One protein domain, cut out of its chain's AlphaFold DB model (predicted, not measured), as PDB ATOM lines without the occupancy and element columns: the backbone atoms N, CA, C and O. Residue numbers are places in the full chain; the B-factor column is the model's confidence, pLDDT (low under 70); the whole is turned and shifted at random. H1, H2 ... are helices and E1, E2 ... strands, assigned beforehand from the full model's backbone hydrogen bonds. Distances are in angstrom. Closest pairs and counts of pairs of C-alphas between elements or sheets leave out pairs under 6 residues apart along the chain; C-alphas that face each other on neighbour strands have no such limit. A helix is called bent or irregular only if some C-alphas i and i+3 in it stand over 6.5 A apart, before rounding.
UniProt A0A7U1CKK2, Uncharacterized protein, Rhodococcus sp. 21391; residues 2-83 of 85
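AT A GLANCE: This is residues 2 to 83 of the 85 residues of an uncharacterized protein of Rhodococcus sp. 21391 (UniProt A0A7U1CKK2). A small three-stranded sheet, E1, E3 and E2, makes one end of an elongated body; the long helix H4 crosses one face of it, and H3 packs on edge strand E2 with residues 37 to 46 and crosses H4 steeply. The short helix H2 is loosely placed near H3 and H4, toward the other end. The printed part has 82 residues with four named helices and three named strands, in the order E1 H1 H2 H3 E2 E3 H4; the sheet is antiparallel, order E1 E3 E2, and the class is mixed. It is compact, radius of gyration of the C-alphas 11.8 A, spanning 39 by 23 by 18 A.

IN THESE COORDINATES: E1 is residues 3 to 7, 13.1 A long, from C-alpha 3 at (100.729, 161.624, 134.521). H1 is residues 8 to 11, 5.1 A, and H2 residues 16 to 24, 12.4 A. H3, residues 30 to 47, 24.8 A, has a kink of 50 degrees near residue 37 and is irregular: C-alphas 35 and 38 are 7.0 A apart. E2 is residues 52 to 54, 7.0 A; E3 residues 59 to 63, 13.7 A. H4, residues 68 to 83, 22.8 A, ends at C-alpha 83 (127.569, 158.089, 143.748).

HOW THE PARTS SIT: E1 and E3 are antiparallel, with N 6 and O 60 2.8 A apart, within hydrogen-bond range. E2 and E3 form a hairpin, with N 54 and O 59 at 2.8 A. H4 is on the sheet in two layers, a helix over one face, at a height over the sheet of 10.5 A. H3 only grazes the sheet; its closest C-alphas to E2 are those of Ala 41 and Trp 53, 4.9 A. H3 and H4 touch, Ala 43 and Ala 78 closest with C-alphas 4.9 A apart, at a steep tilt of 60 degrees, opposite ways. H1 only grazes the sheet. H2 is close to but not clearly touching H4, C-alphas of Ile 20 and Val 79 closest at 7.5 A. Every O i to N i+4 pair is within range in H2 and H4, 11 of 14 in H3; H1 is too short for one.

THE WHOLE: The farthest C-alphas, of Thr 2 and Asp 27, are 39.5 A apart. The printed part has no cut, and its links between named elements are tight. Mean pLDDT of the printed part is 79.0; residues 11 to 34 are under 70.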
ATOM      1  N   THR A   2      98.419 163.455 130.781       87.56
ATOM      2  CA  THR A   2      98.081 162.620 131.941       87.56
ATOM      3  C   THR A   2      99.370 162.039 132.507       87.56
ATOM      4  O   THR A   2     100.189 161.503 131.760       87.56
ATOM      5  N   THR A   3      99.588 162.204 133.806       90.19
ATOM      6  CA  THR A   3     100.729 161.624 134.521       90.19
ATOM      7  C   THR A   3     100.269 160.423 135.319       90.19
ATOM      8  O   THR A   3      99.191 160.456 135.912       90.19
ATOM      9  N   ARG A   4     101.116 159.399 135.389       90.88
ATOM     10  CA  ARG A   4     100.914 158.231 136.240       90.88
ATOM     11  C   ARG A   4     101.948 158.198 137.354       90.88
ATOM     12  O   ARG A   4     103.087 158.625 137.164       90.88
ATOM     13  N   THR A   5     101.539 157.669 138.501       91.00
ATOM     14  CA  THR A   5     102.455 157.285 139.574       91.00
ATOM     15  C   THR A   5     102.925 155.864 139.310       91.00
ATOM     16  O   THR A   5     102.112 154.986 139.037       91.00
ATOM     17  N   ILE A   6     104.233 155.660 139.372       89.06
ATOM     18  CA  ILE A   6     104.899 154.373 139.228       89.06
ATOM     19  C   ILE A   6     105.480 154.015 140.593       89.06
ATOM     20  O   ILE A   6     106.207 154.819 141.184       89.06
ATOM     21  N   HIS A   7     105.161 152.832 141.108       84.25
ATOM     22  CA  HIS A   7     105.741 152.326 142.345       84.25
ATOM     23  C   HIS A   7     107.024 151.545 142.048       84.25
ATOM     24  O   HIS A   7     107.176 150.969 140.973       84.25
ATOM     25  N   ALA A   8     107.937 151.456 143.017       75.25
ATOM     26  CA  ALA A   8     109.142 150.631 142.881       75.25
ATOM     27  C   ALA A   8     108.830 149.172 142.481       75.25
ATOM     28  O   ALA A   8     109.546 148.594 141.667       75.25
ATOM     29  N   ALA A   9     107.714 148.613 142.967       76.00
ATOM     30  CA  ALA A   9     107.252 147.279 142.579       76.00
ATOM     31  C   ALA A   9     106.946 147.160 141.072       76.00
ATOM     32  O   ALA A   9     107.245 146.131 140.469       76.00
ATOM     33  N   ASP A  10     106.413 148.218 140.451       77.25
ATOM     34  CA  ASP A  10     106.116 148.256 139.012       77.25
ATOM     35  C   ASP A  10     107.394 148.320 138.162       77.25
ATOM     36  O   ASP A  10     107.398 147.911 137.002       77.25
ATOM     37  N   LEU A  11     108.489 148.810 138.750       69.00
ATOM     38  CA  LEU A  11     109.827 148.847 138.153       69.00
ATOM     39  C   LEU A  11     110.655 147.597 138.491       69.00
ATOM     40  O   LEU A  11     111.835 147.545 138.162       69.00
ATOM     41  N   GLN A  12     110.055 146.593 139.144       66.00
ATOM     42  CA  GLN A  12     110.743 145.398 139.653       66.00
ATOM     43  C   GLN A  12     111.945 145.717 140.554       66.00
ATOM     44  O   GLN A  12     112.916 144.964 140.617       66.00
ATOM     45  N   TRP A  13     111.888 146.837 141.268       66.12
ATOM     46  CA  TRP A  13     112.902 147.204 142.239       66.12
ATOM     47  C   TRP A  13     112.519 146.694 143.625       66.12
ATOM     48  O   TRP A  13     111.362 146.793 144.043       66.12
ATOM     49  N   ASN A  14     113.513 146.202 144.370       59.66
ATOM     50  CA  ASN A  14     113.413 146.125 145.827       59.66
ATOM     51  C   ASN A  14     113.256 147.546 146.409       59.66
ATOM     52  O   ASN A  14     113.270 148.537 145.673       59.66
ATOM     53  N   SER A  15     113.107 147.679 147.733       64.06
ATOM     54  CA  SER A  15     113.156 149.008 148.358       64.06
ATOM     55  C   SER A  15     114.383 149.771 147.850       64.06
ATOM     56  O   SER A  15     115.461 149.192 147.706       64.06
ATOM     57  N   LEU A  16     114.234 151.065 147.558       61.72
ATOM     58  CA  LEU A  16     115.317 151.855 146.977       61.72
ATOM     59  C   LEU A  16     116.598 151.802 147.812       61.72
ATOM     60  O   LEU A  16     117.694 151.837 147.266       61.72
ATOM     61  N   ALA A  17     116.439 151.641 149.126       56.59
ATOM     62  CA  ALA A  17     117.515 151.387 150.074       56.59
ATOM     63  C   ALA A  17     118.347 150.169 149.671       56.59
ATOM     64  O   ALA A  17     119.552 150.282 149.496       56.59
ATOM     65  N   LEU A  18     117.698 149.018 149.481       63.03
ATOM     66  CA  LEU A  18     118.365 147.778 149.090       63.03
ATOM     67  C   LEU A  18     118.966 147.886 147.695       63.03
ATOM     68  O   LEU A  18     120.054 147.384 147.460       63.03
ATOM     69  N   TRP A  19     118.290 148.579 146.788       67.56
ATOM     70  CA  TRP A  19     118.771 148.712 145.424       67.56
ATOM     71  C   TRP A  19     120.011 149.616 145.310       67.56
ATOM     72  O   TRP A  19     120.939 149.288 144.579       67.56
ATOM     73  N   ILE A  20     120.072 150.709 146.081       61.56
ATOM     74  CA  ILE A  20     121.277 151.545 146.217       61.56
ATOM     75  C   ILE A  20     122.408 150.753 146.901       61.56
ATOM     76  O   ILE A  20     123.557 150.842 146.469       61.56
ATOM     77  N   LEU A  21     122.092 149.934 147.913       58.16
ATOM     78  CA  LEU A  21     123.066 149.063 148.587       58.16
ATOM     79  C   LEU A  21     123.675 148.007 147.662       58.16
ATOM     80  O   LEU A  21     124.892 147.831 147.651       58.16
ATOM     81  N   GLU A  22     122.839 147.309 146.891       61.66
ATOM     82  CA  GLU A  22     123.276 146.273 145.949       61.66
ATOM     83  C   GLU A  22     124.176 146.841 144.848       61.66
ATOM     84  O   GLU A  22     125.017 146.123 144.309       61.66
ATOM     85  N   TRP A  23     124.009 148.121 144.510       60.09
ATOM     86  CA  TRP A  23     124.747 148.751 143.419       60.09
ATOM     87  C   TRP A  23     126.149 149.223 143.817       60.09
ATOM     88  O   TRP A  23     127.067 149.131 143.006       60.09
ATOM     89  N   GLU A  24     126.326 149.697 145.051       55.19
ATOM     90  CA  GLU A  24     127.566 150.357 145.486       55.19
ATOM     91  C   GLU A  24     128.348 149.581 146.560       55.19
ATOM     92  O   GLU A  24     129.480 149.943 146.870       55.19
ATOM     93  N   GLY A  25     127.781 148.521 147.153       54.09
ATOM     94  CA  GLY A  25     128.422 147.842 148.286       54.09
ATOM     95  C   GLY A  25     128.604 148.766 149.497       54.09
ATOM     96  O   GLY A  25     129.564 148.626 150.248       54.09
ATOM     97  N   VAL A  26     127.708 149.744 149.660       54.22
ATOM     98  CA  VAL A  26     127.711 150.687 150.786       54.22
ATOM     99  C   VAL A  26     127.284 149.929 152.040       54.22
ATOM    100  O   VAL A  26     126.259 149.264 152.032       54.22
ATOM    101  N   ASP A  27     128.037 150.025 153.133       53.84
ATOM    102  CA  ASP A  27     127.754 149.246 154.349       53.84
ATOM    103  C   ASP A  27     126.517 149.733 155.142       53.84
ATOM    104  O   ASP A  27     126.054 149.030 156.042       53.84
ATOM    105  N   ASN A  28     125.957 150.922 154.849       50.44
ATOM    106  CA  ASN A  28     124.784 151.450 155.566       50.44
ATOM    107  C   ASN A  28     123.975 152.505 154.759       50.44
ATOM    108  O   ASN A  28     124.537 153.555 154.446       50.44
ATOM    109  N   PRO A  29     122.676 152.292 154.438       53.94
ATOM    110  CA  PRO A  29     121.892 153.178 153.558       53.94
ATOM    111  C   PRO A  29     120.925 154.133 154.278       53.94
ATOM    112  O   PRO A  29     120.334 155.008 153.642       53.94
ATOM    113  N   GLU A  30     120.663 153.915 155.570       52.78
ATOM    114  CA  GLU A  30     119.586 154.608 156.285       52.78
ATOM    115  C   GLU A  30     119.825 156.115 156.475       52.78
ATOM    116  O   GLU A  30     118.897 156.879 156.197       52.78
ATOM    117  N   PRO A  31     121.024 156.595 156.874       50.22
ATOM    118  CA  PRO A  31     121.295 158.036 156.857       50.22
ATOM    119  C   PRO A  31     121.346 158.583 155.419       50.22
ATOM    120  O   PRO A  31     120.843 159.669 155.142       50.22
ATOM    121  N   THR A  32     121.822 157.767 154.479       62.16
ATOM    122  CA  THR A  32     122.112 158.129 153.091       62.16
ATOM    123  C   THR A  32     120.860 158.444 152.273       62.16
ATOM    124  O   THR A  32     120.877 159.345 151.448       62.16
ATOM    125  N   LEU A  33     119.735 157.757 152.500       63.25
ATOM    126  CA  LEU A  33     118.523 157.952 151.692       63.25
ATOM    127  C   LEU A  33     117.772 159.255 151.973       63.25
ATOM    128  O   LEU A  33     117.305 159.892 151.031       63.25
ATOM    129  N   SER A  34     117.616 159.640 153.243       66.00
ATOM    130  CA  SER A  34     116.972 160.921 153.576       66.00
ATOM    131  C   SER A  34     117.833 162.097 153.125       66.00
ATOM    132  O   SER A  34     117.299 163.070 152.599       66.00
ATOM    133  N   GLU A  35     119.156 161.985 153.277       71.81
ATOM    134  CA  GLU A  35     120.114 163.002 152.837       71.81
ATOM    135  C   GLU A  35     120.157 163.109 151.307       71.81
ATOM    136  O   GLU A  35     120.072 164.205 150.753       71.81
ATOM    137  N   TRP A  36     120.189 161.977 150.605       77.62
ATOM    138  CA  TRP A  36     120.257 161.951 149.145       77.62
ATOM    139  C   TRP A  36     118.909 162.164 148.468       77.62
ATOM    140  O   TRP A  36     118.884 162.436 147.274       77.62
ATOM    141  N   SER A  37     117.775 162.066 149.172       83.12
ATOM    142  CA  SER A  37     116.450 162.107 148.535       83.12
ATOM    143  C   SER A  37     116.247 163.359 147.681       83.12
ATOM    144  O   SER A  37     115.716 163.274 146.573       83.12
ATOM    145  N   THR A  38     116.648 164.526 148.188       86.69
ATOM    146  CA  THR A  38     116.519 165.792 147.456       86.69
ATOM    147  C   THR A  38     117.423 165.817 146.229       86.69
ATOM    148  O   THR A  38     116.991 166.225 145.150       86.69
ATOM    149  N   GLU A  39     118.660 165.353 146.371       87.81
ATOM    150  CA  GLU A  39     119.651 165.353 145.298       87.81
ATOM    151  C   GLU A  39     119.318 164.313 144.217       87.81
ATOM    152  O   GLU A  39     119.418 164.609 143.030       87.81
ATOM    153  N   LEU A  40     118.819 163.137 144.603       87.06
ATOM    154  CA  LEU A  40     118.313 162.088 143.715       87.06
ATOM    155  C   LEU A  40     117.108 162.573 142.907       87.06
ATOM    156  O   LEU A  40     117.071 162.402 141.687       87.06
ATOM    157  N   ALA A  41     116.143 163.225 143.563       90.00
ATOM    158  CA  ALA A  41     114.992 163.819 142.888       90.00
ATOM    159  C   ALA A  41     115.424 164.903 141.884       90.00
ATOM    160  O   ALA A  41     114.947 164.935 140.743       90.00
ATOM    161  N   ALA A  42     116.371 165.760 142.281       90.88
ATOM    162  CA  ALA A  42     116.931 166.792 141.415       90.88
ATOM    163  C   ALA A  42     117.718 166.195 140.238       90.88
ATOM    164  O   ALA A  42     117.575 166.661 139.108       90.88
ATOM    165  N   ALA A  43     118.508 165.146 140.471       90.31
ATOM    166  CA  ALA A  43     119.285 164.466 139.445       90.31
ATOM    167  C   ALA A  43     118.383 163.764 138.423       90.31
ATOM    168  O   ALA A  43     118.594 163.937 137.224       90.31
ATOM    169  N   ALA A  44     117.342 163.053 138.868       91.38
ATOM    170  CA  ALA A  44     116.354 162.434 137.983       91.38
ATOM    171  C   ALA A  44     115.664 163.480 137.094       91.38
ATOM    172  O   ALA A  44     115.669 163.349 135.871       91.38
ATOM    173  N   THR A  45     115.185 164.571 137.701       93.31
ATOM    174  CA  THR A  45     114.567 165.699 136.980       93.31
ATOM    175  C   THR A  45     115.558 166.391 136.033       93.31
ATOM    176  O   THR A  45     115.183 166.913 134.982       93.31
ATOM    177  N   GLY A  46     116.841 166.424 136.401       91.75
ATOM    178  CA  GLY A  46     117.919 166.977 135.584       91.75
ATOM    179  C   GLY A  46     118.251 166.125 134.357       91.75
ATOM    180  O   GLY A  46     118.661 166.681 133.340       91.75
ATOM    181  N   ILE A  47     118.064 164.805 134.441       92.56
ATOM    182  CA  ILE A  47     118.250 163.866 133.327       92.56
ATOM    183  C   ILE A  47     117.027 163.888 132.403       92.56
ATOM    184  O   ILE A  47     117.180 164.080 131.198       92.56
ATOM    185  N   ASP A  48     115.819 163.746 132.955       93.06
ATOM    186  CA  ASP A  48     114.563 163.886 132.214       93.06
ATOM    187  C   ASP A  48     113.568 164.722 133.027       93.06
ATOM    188  O   ASP A  48     113.024 164.286 134.039       93.06
ATOM    189  N   ARG A  49     113.272 165.929 132.534       93.12
ATOM    190  CA  ARG A  49     112.354 166.881 133.185       93.12
ATOM    191  C   ARG A  49     110.914 166.387 133.285       93.12
ATOM    192  O   ARG A  49     110.112 167.004 133.983       93.12
ATOM    193  N   ARG A  50     110.561 165.334 132.551       93.88
ATOM    194  CA  ARG A  50     109.233 164.714 132.595       93.88
ATOM    195  C   ARG A  50     109.116 163.714 133.740       93.88
ATOM    196  O   ARG A  50     107.999 163.351 134.092       93.88
ATOM    197  N   ILE A  51     110.240 163.267 134.297       92.56
ATOM    198  CA  ILE A  51     110.287 162.279 135.367       92.56
ATOM    199  C   ILE A  51     110.560 163.005 136.682       92.56
ATOM    200  O   ILE A  51     111.585 163.658 136.855       92.56
ATOM    201  N   SER A  52     109.632 162.860 137.619       92.25
ATOM    202  CA  SER A  52     109.810 163.265 139.009       92.25
ATOM    203  C   SER A  52     109.973 162.024 139.868       92.25
ATOM    204  O   SER A  52     109.320 161.008 139.629       92.25
ATOM    205  N   TRP A  53     110.831 162.090 140.875       90.56
ATOM    206  CA  TRP A  53     111.131 160.950 141.725       90.56
ATOM    207  C   TRP A  53     111.004 161.315 143.196       90.56
ATOM    208  O   TRP A  53     111.515 162.345 143.628       90.56
ATOM    209  N   ASN A  54     110.341 160.450 143.960       88.25
ATOM    210  CA  ASN A  54     110.261 160.511 145.409       88.25
ATOM    211  C   ASN A  54     110.910 159.255 146.026       88.25
ATOM    212  O   ASN A  54     110.231 158.246 146.253       88.25
ATOM    213  N   PRO A  55     112.220 159.321 146.328       81.56
ATOM    214  CA  PRO A  55     112.962 158.234 146.962       81.56
ATOM    215  C   PRO A  55     112.361 157.781 148.297       81.56
ATOM    216  O   PRO A  55     112.209 156.582 148.516       81.56
ATOM    217  N   THR A  56     111.939 158.718 149.158       79.62
ATOM    218  CA  THR A  56     111.364 158.387 150.481       79.62
ATOM    219  C   THR A  56     110.075 157.573 150.400       79.62
ATOM    220  O   THR A  56     109.804 156.755 151.277       79.62
ATOM    221  N   GLN A  57     109.286 157.771 149.343       81.94
ATOM    222  CA  GLN A  57     108.038 157.040 149.128       81.94
ATOM    223  C   GLN A  57     108.190 155.860 148.163       81.94
ATOM    224  O   GLN A  57     107.208 155.162 147.924       81.94
ATOM    225  N   ASN A  58     109.392 155.607 147.631       82.25
ATOM    226  CA  ASN A  58     109.632 154.601 146.591       82.25
ATOM    227  C   ASN A  58     108.697 154.768 145.376       82.25
ATOM    228  O   ASN A  58     108.185 153.786 144.829       82.25
ATOM    229  N   THR A  59     108.444 156.011 144.962       87.56
ATOM    230  CA  THR A  59     107.549 156.325 143.839       87.56
ATOM    231  C   THR A  59     108.197 157.271 142.847       87.56
ATOM    232  O   THR A  59     108.978 158.142 143.212       87.56
ATOM    233  N   ALA A  60     107.838 157.126 141.576       90.06
ATOM    234  CA  ALA A  60     108.157 158.068 140.515       90.06
ATOM    235  C   ALA A  60     106.871 158.537 139.831       90.06
ATOM    236  O   ALA A  60     105.835 157.880 139.887       90.06
ATOM    237  N   THR A  61     106.924 159.687 139.178       92.62
ATOM    238  CA  THR A  61     105.824 160.226 138.386       92.62
ATOM    239  C   THR A  61     106.349 160.545 137.001       92.62
ATOM    240  O   THR A  61     107.371 161.214 136.867       92.62
ATOM    241  N   ALA A  62     105.648 160.072 135.978       93.81
ATOM    242  CA  ALA A  62     105.978 160.344 134.587       93.81
ATOM    243  C   ALA A  62     104.695 160.405 133.739       93.81
ATOM    244  O   ALA A  62     103.656 159.873 134.150       93.81
ATOM    245  N   PRO A  63     104.730 161.043 132.561       94.69
ATOM    246  CA  PRO A  63     103.668 160.934 131.570       94.69
ATOM    247  C   PRO A  63     103.412 159.484 131.133       94.69
ATOM    248  O   PRO A  63     104.317 158.651 131.158       94.69
ATOM    249  N   GLU A  64     102.184 159.176 130.714       91.56
ATOM    250  CA  GLU A  64     101.810 157.818 130.280       91.56
ATOM    251  C   GLU A  64     102.558 157.331 129.027       91.56
ATOM    252  O   GLU A  64     102.738 156.127 128.863       91.56
ATOM    253  N   ASP A  65     103.013 158.249 128.169       92.44
ATOM    254  CA  ASP A  65     103.806 157.956 126.969       92.44
ATOM    255  C   ASP A  65     105.274 157.623 127.267       92.44
ATOM    256  O   ASP A  65     105.969 157.114 126.390       92.44
ATOM    257  N   VAL A  66     105.751 157.884 128.491       90.44
ATOM    258  CA  VAL A  66     107.088 157.464 128.922       90.44
ATOM    259  C   VAL A  66     107.016 156.015 129.383       90.44
ATOM    260  O   VAL A  66     106.287 155.667 130.320       90.44
ATOM    261  N   ASP A  67     107.782 155.156 128.726       91.31
ATOM    262  CA  ASP A  67     107.849 153.735 129.016       91.31
ATOM    263  C   ASP A  67     108.649 153.445 130.298       91.31
ATOM    264  O   ASP A  67     109.547 154.183 130.706       91.31
ATOM    265  N   LEU A  68     108.298 152.343 130.970       87.31
ATOM    266  CA  LEU A  68     108.936 151.940 132.229       87.31
ATOM    267  C   LEU A  68     110.465 151.767 132.107       87.31
ATOM    268  O   LEU A  68     111.158 152.249 133.003       87.31
ATOM    269  N   PRO A  69     111.019 151.184 131.019       88.69
ATOM    270  CA  PRO A  69     112.470 151.086 130.843       88.69
ATOM    271  C   PRO A  69     113.183 152.442 130.803       88.69
ATOM    272  O   PRO A  69     114.273 152.579 131.361       88.69
ATOM    273  N   GLN A  70     112.581 153.467 130.186       89.88
ATOM    274  CA  GLN A  70     113.146 154.818 130.190       89.88
ATOM    275  C   GLN A  70     113.137 155.431 131.595       89.88
ATOM    276  O   GLN A  70     114.111 156.082 131.995       89.88
ATOM    277  N   ILE A  71     112.057 155.221 132.350       89.88
ATOM    278  CA  ILE A  71     111.955 155.685 133.739       89.88
ATOM    279  C   ILE A  71     113.052 155.027 134.571       89.88
ATOM    280  O   ILE A  71     113.849 155.723 135.196       89.88
ATOM    281  N   GLU A  72     113.172 153.705 134.498       87.25
ATOM    282  CA  GLU A  72     114.219 152.957 135.188       87.25
ATOM    283  C   GLU A  72     115.629 153.447 134.817       87.25
ATOM    284  O   GLU A  72     116.459 153.682 135.700       87.25
ATOM    285  N   HIS A  73     115.900 153.653 133.526       88.19
ATOM    286  CA  HIS A  73     117.188 154.155 133.050       88.19
ATOM    287  C   HIS A  73     117.527 155.540 133.623       88.19
ATOM    288  O   HIS A  73     118.659 155.779 134.048       88.19
ATOM    289  N   THR A  74     116.547 156.442 133.673       90.81
ATOM    290  CA  THR A  74     116.715 157.809 134.189       90.81
ATOM    291  C   THR A  74     117.094 157.796 135.663       90.81
ATOM    292  O   THR A  74     118.055 158.439 136.083       90.81
ATOM    293  N   LEU A  75     116.359 157.021 136.452       87.50
ATOM    294  CA  LEU A  75     116.569 156.919 137.889       87.50
ATOM    295  C   LEU A  75     117.894 156.203 138.224       87.50
ATOM    296  O   LEU A  75     118.603 156.632 139.131       87.50
ATOM    297  N   ARG A  76     118.311 155.207 137.424       83.75
ATOM    298  CA  ARG A  76     119.678 154.640 137.462       83.75
ATOM    299  C   ARG A  76     120.749 155.693 137.213       83.75
ATOM    300  O   ARG A  76     121.743 155.752 137.933       83.75
ATOM    301  N   GLY A  77     120.546 156.531 136.200       85.25
ATOM    302  CA  GLY A  77     121.446 157.642 135.909       85.25
ATOM    303  C   GLY A  77     121.551 158.627 137.074       85.25
ATOM    304  O   GLY A  77     122.644 159.116 137.355       85.25
ATOM    305  N   ALA A  78     120.444 158.879 137.779       87.19
ATOM    306  CA  ALA A  78     120.403 159.773 138.932       87.19
ATOM    307  C   ALA A  78     121.238 159.239 140.105       87.19
ATOM    308  O   ALA A  78     122.073 159.974 140.629       87.19
ATOM    309  N   VAL A  79     121.079 157.955 140.454       81.25
ATOM    310  CA  VAL A  79     121.892 157.297 141.496       81.25
ATOM    311  C   VAL A  79     123.374 157.345 141.136       81.25
ATOM    312  O   VAL A  79     124.186 157.798 141.936       81.25
ATOM    313  N   ARG A  80     123.728 156.970 139.900       79.00
ATOM    314  CA  ARG A  80     125.123 156.975 139.436       79.00
ATOM    315  C   ARG A  80     125.769 158.354 139.509       79.00
ATOM    316  O   ARG A  80     126.954 158.469 139.810       79.00
ATOM    317  N   ARG A  81     125.004 159.398 139.183       81.12
ATOM    318  CA  ARG A  81     125.489 160.778 139.217       81.12
ATOM    319  C   ARG A  81     125.809 161.233 140.637       81.12
ATOM    320  O   ARG A  81     126.759 161.984 140.795       81.12
ATOM    321  N   LEU A  82     125.027 160.801 141.625       77.19
ATOM    322  CA  LEU A  82     125.303 161.095 143.030       77.19
ATOM    323  C   LEU A  82     126.484 160.287 143.570       77.19
ATOM    324  O   LEU A  82     127.333 160.835 144.256       77.19
ATOM    325  N   ALA A  83     126.544 158.998 143.242       70.25
ATOM    326  CA  ALA A  83     127.569 158.089 143.748       70.25
ATOM    327  C   ALA A  83     128.992 158.405 143.244       70.25
ATOM    328  O   ALA A  83     129.977 158.084 143.905       70.25
TER     329      ALA A  83